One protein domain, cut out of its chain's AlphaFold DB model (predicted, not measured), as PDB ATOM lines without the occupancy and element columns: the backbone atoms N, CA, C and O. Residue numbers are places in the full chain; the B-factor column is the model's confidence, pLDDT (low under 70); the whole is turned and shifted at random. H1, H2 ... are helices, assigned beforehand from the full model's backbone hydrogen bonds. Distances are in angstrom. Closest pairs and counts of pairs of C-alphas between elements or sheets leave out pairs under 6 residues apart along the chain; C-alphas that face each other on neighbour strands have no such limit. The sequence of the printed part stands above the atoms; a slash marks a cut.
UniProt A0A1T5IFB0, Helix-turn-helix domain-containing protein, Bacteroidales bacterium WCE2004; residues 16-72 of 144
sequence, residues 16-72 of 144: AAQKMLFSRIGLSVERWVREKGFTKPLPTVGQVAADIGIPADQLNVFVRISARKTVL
ATOM      1  N   ALA A  16     -12.327 -31.318  -5.756       64.88
ATOM      2  CA  ALA A  16     -12.980 -30.287  -4.942       64.88
ATOM      3  C   ALA A  16     -12.190 -28.961  -4.921       64.88
ATOM      4  O   ALA A  16     -12.770 -27.893  -5.123       64.88
ATOM      5  N   ALA A  17     -10.862 -29.034  -4.792       60.69
ATOM      6  CA  ALA A  17      -9.978 -27.871  -4.856       60.69
ATOM      7  C   ALA A  17     -10.026 -27.182  -6.231       60.69
ATOM      8  O   ALA A  17     -10.094 -25.956  -6.305       60.69
ATOM      9  N   GLN A  18     -10.081 -27.955  -7.323       65.94
ATOM     10  CA  GLN A  18     -10.267 -27.408  -8.671       65.94
ATOM     11  C   GLN A  18     -11.631 -26.717  -8.798       65.94
ATOM     12  O   GLN A  18     -11.701 -25.593  -9.276       65.94
ATOM     13  N   LYS A  19     -12.723 -27.298  -8.294       70.25
ATOM     14  CA  LYS A  19     -14.048 -26.647  -8.325       70.25
ATOM     15  C   LYS A  19     -14.069 -25.311  -7.568       70.25
ATOM     16  O   LYS A  19     -14.652 -24.342  -8.057       70.25
ATOM     17  N   MET A  20     -13.416 -25.239  -6.405       68.19
ATOM     18  CA  MET A  20     -13.320 -24.008  -5.610       68.19
ATOM     19  C   MET A  20     -12.446 -22.945  -6.286       68.19
ATOM     20  O   MET A  20     -12.878 -21.800  -6.436       68.19
ATOM     21  N   LEU A  21     -11.260 -23.330  -6.767       66.88
ATOM     22  CA  LEU A  21     -10.352 -22.453  -7.510       66.88
ATOM     23  C   LEU A  21     -11.047 -21.848  -8.739       66.88
ATOM     24  O   LEU A  21     -11.003 -20.638  -8.954       66.88
ATOM     25  N   PHE A  22     -11.756 -22.680  -9.504       73.25
ATOM     26  CA  PHE A  22     -12.490 -22.254 -10.695       73.25
ATOM     27  C   PHE A  22     -13.694 -21.379 -10.363       73.25
ATOM     28  O   PHE A  22     -14.041 -20.521 -11.169       73.25
ATOM     29  N   SER A  23     -14.306 -21.543  -9.189       78.06
ATOM     30  CA  SER A  23     -15.396 -20.667  -8.757       78.06
ATOM     31  C   SER A  23     -14.884 -19.257  -8.464       78.06
ATOM     32  O   SER A  23     -15.449 -18.293  -8.973       78.06
ATOM     33  N   ARG A  24     -13.777 -19.109  -7.718       79.94
ATOM     34  CA  ARG A  24     -13.232 -17.779  -7.395       79.94
ATOM     35  C   ARG A  24     -12.583 -17.104  -8.606       79.94
ATOM     36  O   ARG A  24     -12.922 -15.968  -8.920       79.94
ATOM     37  N   ILE A  25     -11.691 -17.805  -9.310       88.44
ATOM     38  CA  ILE A  25     -11.023 -17.272 -10.511       88.44
ATOM     39  C   ILE A  25     -12.031 -17.022 -11.625       88.44
ATOM     40  O   ILE A  25     -11.969 -15.991 -12.291       88.44
ATOM     41  N   GLY A  26     -12.977 -17.943 -11.821       86.44
ATOM     42  CA  GLY A  26     -13.971 -17.840 -12.881       86.44
ATOM     43  C   GLY A  26     -14.812 -16.574 -12.777       86.44
ATOM     44  O   GLY A  26     -15.089 -15.970 -13.807       86.44
ATOM     45  N   LEU A  27     -15.149 -16.121 -11.564       86.88
ATOM     46  CA  LEU A  27     -15.875 -14.864 -11.357       86.88
ATOM     47  C   LEU A  27     -15.042 -13.634 -11.736       86.88
ATOM     48  O   LEU A  27     -15.553 -12.759 -12.437       86.88
ATOM     49  N   SER A  28     -13.773 -13.568 -11.318       92.00
ATOM     50  CA  SER A  28     -12.872 -12.466 -11.694       92.00
ATOM     51  C   SER A  28     -12.640 -12.430 -13.203       92.00
ATOM     52  O   SER A  28     -12.736 -11.375 -13.826       92.00
ATOM     53  N   VAL A  29     -12.418 -13.596 -13.815       92.69
ATOM     54  CA  VAL A  29     -12.244 -13.720 -15.263       92.69
ATOM     55  C   VAL A  29     -13.532 -13.364 -16.014       92.69
ATOM     56  O   VAL A  29     -13.473 -12.624 -16.991       92.69
ATOM     57  N   GLU A  30     -14.706 -13.835 -15.577       88.06
ATOM     58  CA  GLU A  30     -15.995 -13.492 -16.203       88.06
ATOM     59  C   GLU A  30     -16.262 -11.986 -16.128       88.06
ATOM     60  O   GLU A  30     -16.671 -11.393 -17.128       88.06
ATOM     61  N   ARG A  31     -15.986 -11.359 -14.978       91.62
ATOM     62  CA  ARG A  31     -16.075  -9.904 -14.814       91.62
ATOM     63  C   ARG A  31     -15.163  -9.185 -15.805       91.62
ATOM     64  O   ARG A  31     -15.650  -8.360 -16.571       91.62
ATOM     65  N   TRP A  32     -13.885  -9.555 -15.846       96.31
ATOM     66  CA  TRP A  32     -12.899  -8.953 -16.742       96.31
ATOM     67  C   TRP A  32     -13.275  -9.095 -18.223       96.31
ATOM     68  O   TRP A  32     -13.136  -8.150 -19.001       96.31
ATOM     69  N   VAL A  33     -13.811 -10.253 -18.626       94.56
ATOM     70  CA  VAL A  33     -14.318 -10.461 -19.991       94.56
ATOM     71  C   VAL A  33     -15.540  -9.585 -20.266       94.56
ATOM     72  O   VAL A  33     -15.621  -8.975 -21.327       94.56
ATOM     73  N   ARG A  34     -16.487  -9.486 -19.329       90.94
ATOM     74  CA  ARG A  34     -17.680  -8.635 -19.484       90.94
ATOM     75  C   ARG A  34     -17.315  -7.156 -19.621       90.94
ATOM     76  O   ARG A  34     -17.912  -6.459 -20.431       90.94
ATOM     77  N   GLU A  35     -16.319  -6.708 -18.868       95.25
ATOM     78  CA  GLU A  35     -15.779  -5.341 -18.900       95.25
ATOM     79  C   GLU A  35     -14.802  -5.114 -20.063       95.25
ATOM     80  O   GLU A  35     -14.185  -4.058 -20.167       95.25
ATOM     81  N   LYS A  36     -14.667  -6.098 -20.962       95.06
ATOM     82  CA  LYS A  36     -13.802  -6.049 -22.145       95.06
ATOM     83  C   LYS A  36     -12.333  -5.760 -21.825       95.06
ATOM     84  O   LYS A  36     -11.611  -5.264 -22.680       95.06
ATOM     85  N   GLY A  37     -11.828  -6.154 -20.653       96.38
ATOM     86  CA  GLY A  37     -10.417  -5.956 -20.290       96.38
ATOM     87  C   GLY A  37      -9.429  -6.590 -21.286       96.38
ATOM     88  O   GLY A  37      -8.283  -6.153 -21.430       96.38
ATOM     89  N   PHE A  38      -9.885  -7.565 -22.080       96.06
ATOM     90  CA  PHE A  38      -9.104  -8.140 -23.171       96.06
ATOM     91  C   PHE A  38      -8.724  -7.140 -24.272       96.06
ATOM     92  O   PHE A  38      -7.773  -7.440 -24.994       96.06
ATOM     93  N   THR A  39      -9.361  -5.973 -24.395       96.88
ATOM     94  CA  THR A  39      -9.007  -4.948 -25.396       96.88
ATOM     95  C   THR A  39      -7.831  -4.064 -24.974       96.88
ATOM     96  O   THR A  39      -7.196  -3.453 -25.821       96.88
ATOM     97  N   LYS A  40      -7.440  -4.054 -23.695       96.12
ATOM     98  CA  LYS A  40      -6.307  -3.244 -23.204       96.12
ATOM     99  C   LYS A  40      -4.963  -3.642 -23.860       96.12
ATOM    100  O   LYS A  40      -4.797  -4.796 -24.256       96.12
ATOM    101  N   PRO A  41      -3.940  -2.787 -23.936       92.88
ATOM    102  CA  PRO A  41      -2.622  -3.161 -24.469       92.88
ATOM    103  C   PRO A  41      -1.772  -3.914 -23.421       92.88
ATOM    104  O   PRO A  41      -0.840  -3.370 -22.844       92.88
ATOM    105  N   LEU A  42      -2.100  -5.185 -23.151       93.44
ATOM    106  CA  LEU A  42      -1.415  -6.023 -22.141       93.44
ATOM    107  C   LEU A  42      -0.587  -7.133 -22.822       93.44
ATOM    108  O   LEU A  42      -1.101  -8.244 -22.965       93.44
ATOM    109  N   PRO A  43       0.622  -6.868 -23.340       90.69
ATOM    110  CA  PRO A  43       1.361  -7.832 -24.160       90.69
ATOM    111  C   PRO A  43       1.736  -9.137 -23.441       90.69
ATOM    112  O   PRO A  43       1.919 -10.155 -24.108       90.69
ATOM    113  N   THR A  44       1.829  -9.146 -22.107       97.12
ATOM    114  CA  THR A  44       2.276 -10.327 -21.350       97.12
ATOM    115  C   THR A  44       1.165 -10.989 -20.538       97.12
ATOM    116  O   THR A  44       0.176 -10.368 -20.149       97.12
ATOM    117  N   VAL A  45       1.347 -12.277 -20.222       97.06
ATOM    118  CA  VAL A  45       0.427 -13.021 -19.343       97.06
ATOM    119  C   VAL A  45       0.377 -12.414 -17.939       97.06
ATOM    120  O   VAL A  45      -0.702 -12.337 -17.358       97.06
ATOM    121  N   GLY A  46       1.515 -11.943 -17.418       97.75
ATOM    122  CA  GLY A  46       1.587 -11.290 -16.108       97.75
ATOM    123  C   GLY A  46       0.738 -10.022 -16.042       97.75
ATOM    124  O   GLY A  46       0.001  -9.834 -15.081       97.75
ATOM    125  N   GLN A  47       0.754  -9.204 -17.097       98.12
ATOM    126  CA  GLN A  47      -0.086  -8.006 -17.181       98.12
ATOM    127  C   GLN A  47      -1.577  -8.341 -17.274       98.12
ATOM    128  O   GLN A  47      -2.388  -7.691 -16.625       98.12
ATOM    129  N   VAL A  48      -1.950  -9.373 -18.041       97.75
ATOM    130  CA  VAL A  48      -3.346  -9.843 -18.092       97.75
ATOM    131  C   VAL A  48      -3.801 -10.345 -16.720       97.75
ATOM    132  O   VAL A  48      -4.896 -10.014 -16.279       97.75
ATOM    133  N   ALA A  49      -2.965 -11.115 -16.027       97.50
ATOM    134  CA  ALA A  49      -3.281 -11.644 -14.705       97.50
ATOM    135  C   ALA A  49      -3.409 -10.533 -13.649       97.50
ATOM    136  O   ALA A  49      -4.376 -10.528 -12.888       97.50
ATOM    137  N   ALA A  50      -2.500  -9.553 -13.674       97.81
ATOM    138  CA  ALA A  50      -2.557  -8.375 -12.815       97.81
ATOM    139  C   ALA A  50      -3.838  -7.555 -13.040       97.81
ATOM    140  O   ALA A  50      -4.487  -7.177 -12.072       97.81
ATOM    141  N   ASP A  51      -4.255  -7.358 -14.296       97.81
ATOM    142  CA  ASP A  51      -5.490  -6.631 -14.627       97.81
ATOM    143  C   ASP A  51      -6.766  -7.384 -14.196       97.81
ATOM    144  O   ASP A  51      -7.787  -6.766 -13.908       97.81
ATOM    145  N   ILE A  52      -6.710  -8.718 -14.112       96.19
ATOM    146  CA  ILE A  52      -7.788  -9.561 -13.559       96.19
ATOM    147  C   ILE A  52      -7.748  -9.587 -12.015       96.19
ATOM    148  O   ILE A  52      -8.746  -9.925 -11.374       96.19
ATOM    149  N   GLY A  53      -6.609  -9.240 -11.407       96.00
ATOM    150  CA  GLY A  53      -6.385  -9.315  -9.963       96.00
ATOM    151  C   GLY A  53      -6.096 -10.732  -9.461       96.00
ATOM    152  O   GLY A  53      -6.504 -11.086  -8.354       96.00
ATOM    153  N   ILE A  54      -5.437 -11.569 -10.272       94.44
ATOM    154  CA  ILE A  54      -5.068 -12.945  -9.901       94.44
ATOM    155  C   ILE A  54      -3.606 -13.268 -10.248       94.44
ATOM    156  O   ILE A  54      -3.034 -12.655 -11.148       94.44
ATOM    157  N   PRO A  55      -3.001 -14.271  -9.589       95.31
ATOM    158  CA  PRO A  55      -1.685 -14.777  -9.968       95.31
ATOM    159  C   PRO A  55      -1.643 -15.356 -11.396       95.31
ATOM    160  O   PRO A  55      -2.598 -15.979 -11.873       95.31
ATOM    161  N   ALA A  56      -0.526 -15.158 -12.099       96.00
ATOM    162  CA  ALA A  56      -0.376 -15.561 -13.499       96.00
ATOM    163  C   ALA A  56      -0.354 -17.086 -13.700       96.00
ATOM    164  O   ALA A  56      -0.870 -17.586 -14.700       96.00
ATOM    165  N   ASP A  57       0.214 -17.836 -12.762       95.00
ATOM    166  CA  ASP A  57       0.178 -19.302 -12.708       95.00
ATOM    167  C   ASP A  57      -1.267 -19.817 -12.622       95.00
ATOM    168  O   ASP A  57      -1.674 -20.676 -13.406       95.00
ATOM    169  N   GLN A  58      -2.078 -19.211 -11.754       91.88
ATOM    170  CA  GLN A  58      -3.489 -19.539 -11.591       91.88
ATOM    171  C   GLN A  58      -4.293 -19.245 -12.862       91.88
ATOM    172  O   GLN A  58      -5.099 -20.077 -13.288       91.88
ATOM    173  N   LEU A  59      -4.040 -18.107 -13.517       94.00
ATOM    174  CA  LEU A  59      -4.656 -17.789 -14.804       94.00
ATOM    175  C   LEU A  59      -4.248 -18.792 -15.894       94.00
ATOM    176  O   LEU A  59      -5.098 -19.249 -16.660       94.00
ATOM    177  N   ASN A  60      -2.965 -19.159 -15.960       93.62
ATOM    178  CA  ASN A  60      -2.471 -20.147 -16.918       93.62
ATOM    179  C   ASN A  60      -3.156 -21.502 -16.730       93.62
ATOM    180  O   ASN A  60      -3.644 -22.071 -17.707       93.62
ATOM    181  N   VAL A  61      -3.233 -22.003 -15.494       89.94
ATOM    182  CA  VAL A  61      -3.920 -23.263 -15.170       89.94
ATOM    183  C   VAL A  61      -5.398 -23.177 -15.548       89.94
ATOM    184  O   VAL A  61      -5.909 -24.060 -16.242       89.94
ATOM    185  N   PHE A  62      -6.072 -22.093 -15.161       88.44
ATOM    186  CA  PHE A  62      -7.486 -21.876 -15.455       88.44
ATOM    187  C   PHE A  62      -7.771 -21.897 -16.963       88.44
ATOM    188  O   PHE A  62      -8.627 -22.661 -17.418       88.44
ATOM    189  N   VAL A  63      -7.032 -21.118 -17.762       90.06
ATOM    190  CA  VAL A  63      -7.216 -21.049 -19.224       90.06
ATOM    191  C   VAL A  63      -6.802 -22.356 -19.899       90.06
ATOM    192  O   VAL A  63      -7.485 -22.820 -20.814       90.06
ATOM    193  N   ARG A  64      -5.724 -23.003 -19.440       89.38
ATOM    194  CA  ARG A  64      -5.262 -24.276 -20.006       89.38
ATOM    195  C   ARG A  64      -6.306 -25.368 -19.848       89.38
ATOM    196  O   ARG A  64      -6.530 -26.128 -20.782       89.38
ATOM    197  N   ILE A  65      -6.920 -25.471 -18.680       83.75
ATOM    198  CA  ILE A  65      -7.920 -26.500 -18.402       83.75
ATOM    199  C   ILE A  65      -9.231 -26.200 -19.134       83.75
ATOM    200  O   ILE A  65      -9.833 -27.112 -19.694       83.75
ATOM    201  N   SER A  66      -9.659 -24.937 -19.149       80.19
ATOM    202  CA  SER A  66     -10.968 -24.555 -19.689       80.19
ATOM    203  C   SER A  66     -10.995 -24.361 -21.197       80.19
ATOM    204  O   SER A  66     -11.859 -24.881 -21.892       80.19
ATOM    205  N   ALA A  67     -10.027 -23.627 -21.731       83.19
ATOM    206  CA  ALA A  67      -9.970 -23.281 -23.142       83.19
ATOM    207  C   ALA A  67      -8.970 -24.140 -23.925       83.19
ATOM    208  O   ALA A  67      -8.906 -24.007 -25.144       83.19
ATOM    209  N   ARG A  68      -8.167 -24.986 -23.252       87.81
ATOM    210  CA  ARG A  68      -7.074 -25.773 -23.864       87.81
ATOM    211  C   ARG A  68      -6.088 -24.912 -24.664       87.81
ATOM    212  O   ARG A  68      -5.444 -25.388 -25.593       87.81
ATOM    213  N   LYS A  69      -5.925 -23.650 -24.262       90.31
ATOM    214  CA  LYS A  69      -5.097 -22.634 -24.929       90.31
ATOM    215  C   LYS A  69      -4.120 -21.984 -23.953       90.31
ATOM    216  O   LYS A  69      -4.211 -22.172 -22.742       90.31
ATOM    217  N   THR A  70      -3.171 -21.221 -24.489       95.75
ATOM    218  CA  THR A  70      -2.405 -20.249 -23.697       95.75
ATOM    219  C   THR A  70      -3.269 -19.017 -23.426       95.75
ATOM    220  O   THR A  70      -4.214 -18.744 -24.169       95.75
ATOM    221  N   VAL A  71      -2.935 -18.239 -22.392       95.50
ATOM    222  CA  VAL A  71      -3.675 -17.012 -22.038       95.50
ATOM    223  C   VAL A  71      -3.723 -16.024 -23.206       95.50
ATOM    224  O   VAL A  71      -4.786 -15.492 -23.512       95.50
ATOM    225  N   LEU A  72      -2.604 -15.819 -23.907       96.06
ATOM    226  CA  LEU A  72      -2.546 -14.894 -25.043       96.06
ATOM    227  C   LEU A  72      -3.351 -15.398 -26.250       96.06
ATOM    228  O   LEU A  72      -4.035 -14.606 -26.896       96.06
TER     229      LEU A  72
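This is residues 16 to 72 of the 144 residues of the protein "Helix-turn-helix domain-containing protein" of Bacteroidales bacterium WCE2004 (UniProt A0A1T5IFB0). One long helix, H1, runs along much of the length of the domain, and two shorter helices, H2 and H3, lie over one side of it, with the three pointing in roughly perpendicular directions. H3 crosses H1, while a loop of residues 35 to 44 leads round from the last residues of H1 to H2, and the last residues, 68 to 72, fold back from H3. The printed part has 57 residues with three named helices, in the order H1, H2, H3, and no named strand; the class is all helix. The whole is compact, with a radius of gyration of the C-alphas of 10.7 A, yet elongated in outline, spanning 35 by 20 by 17 A.

The longest helix is H1, residues 16 to 34, which has a kink of 29 degrees near residue 25. H3, residues 56 to 67, touches H1 with residues 58 to 62 alone, and H1 touches it with residues 22 to 25 alone. Their closest C-alphas are those of Phe 22 and Phe 62, 6.9 A apart. The lines of H1 and H3 stand about perpendicular, at 89 degrees. H2, residues 45 to 52, only just touches H1, with 3 pairs of C-alphas within 8 A. H1 touches H2 with residues 28 to 32 alone, and the closest C-alphas of the two are those of Trp 32 and Ile 52, 6.1 A apart. H1 and H2 are about perpendicular, at 80 degrees. H2 and H3 touch, and H3 does so with residues 56 to 59 alone. Their closest C-alphas, those of Ala 49 and Ala 56, are 5.0 A apart, and their lines are about perpendicular, at 89 degrees. The helix packing is mostly crossed, with no touching pair at a shallow tilt. In H1, H2 and H3 every O i to N i+4 pair is within hydrogen-bond range.

H1, residues 16 to 34, begins at C-alpha 16 at (-12.980, -30.287, -4.942) and ends at C-alpha 34 at (-17.680, -8.635, -19.484), 26.5 A from first to last C-alpha. H2, residues 45 to 52, is 10.6 A long. H3, residues 56 to 67, is 15.6 A long and ends at C-alpha 67 at (-9.970, -23.281, -23.142).

The two C-alphas farthest apart are those of Ala 16 and Pro 41, 35.0 A. The C-alphas of Ala 16 and Leu 72, the first and last printed residues, are 27.4 A apart. The printed part has no cut. The link from H1 to H2, 10 residues, is short, and that from H2 to H3, 3 residues, is tight. The mean pLDDT of the printed part is 89.3; residues 16 to 18 and 20 to 21 of this model are under 70.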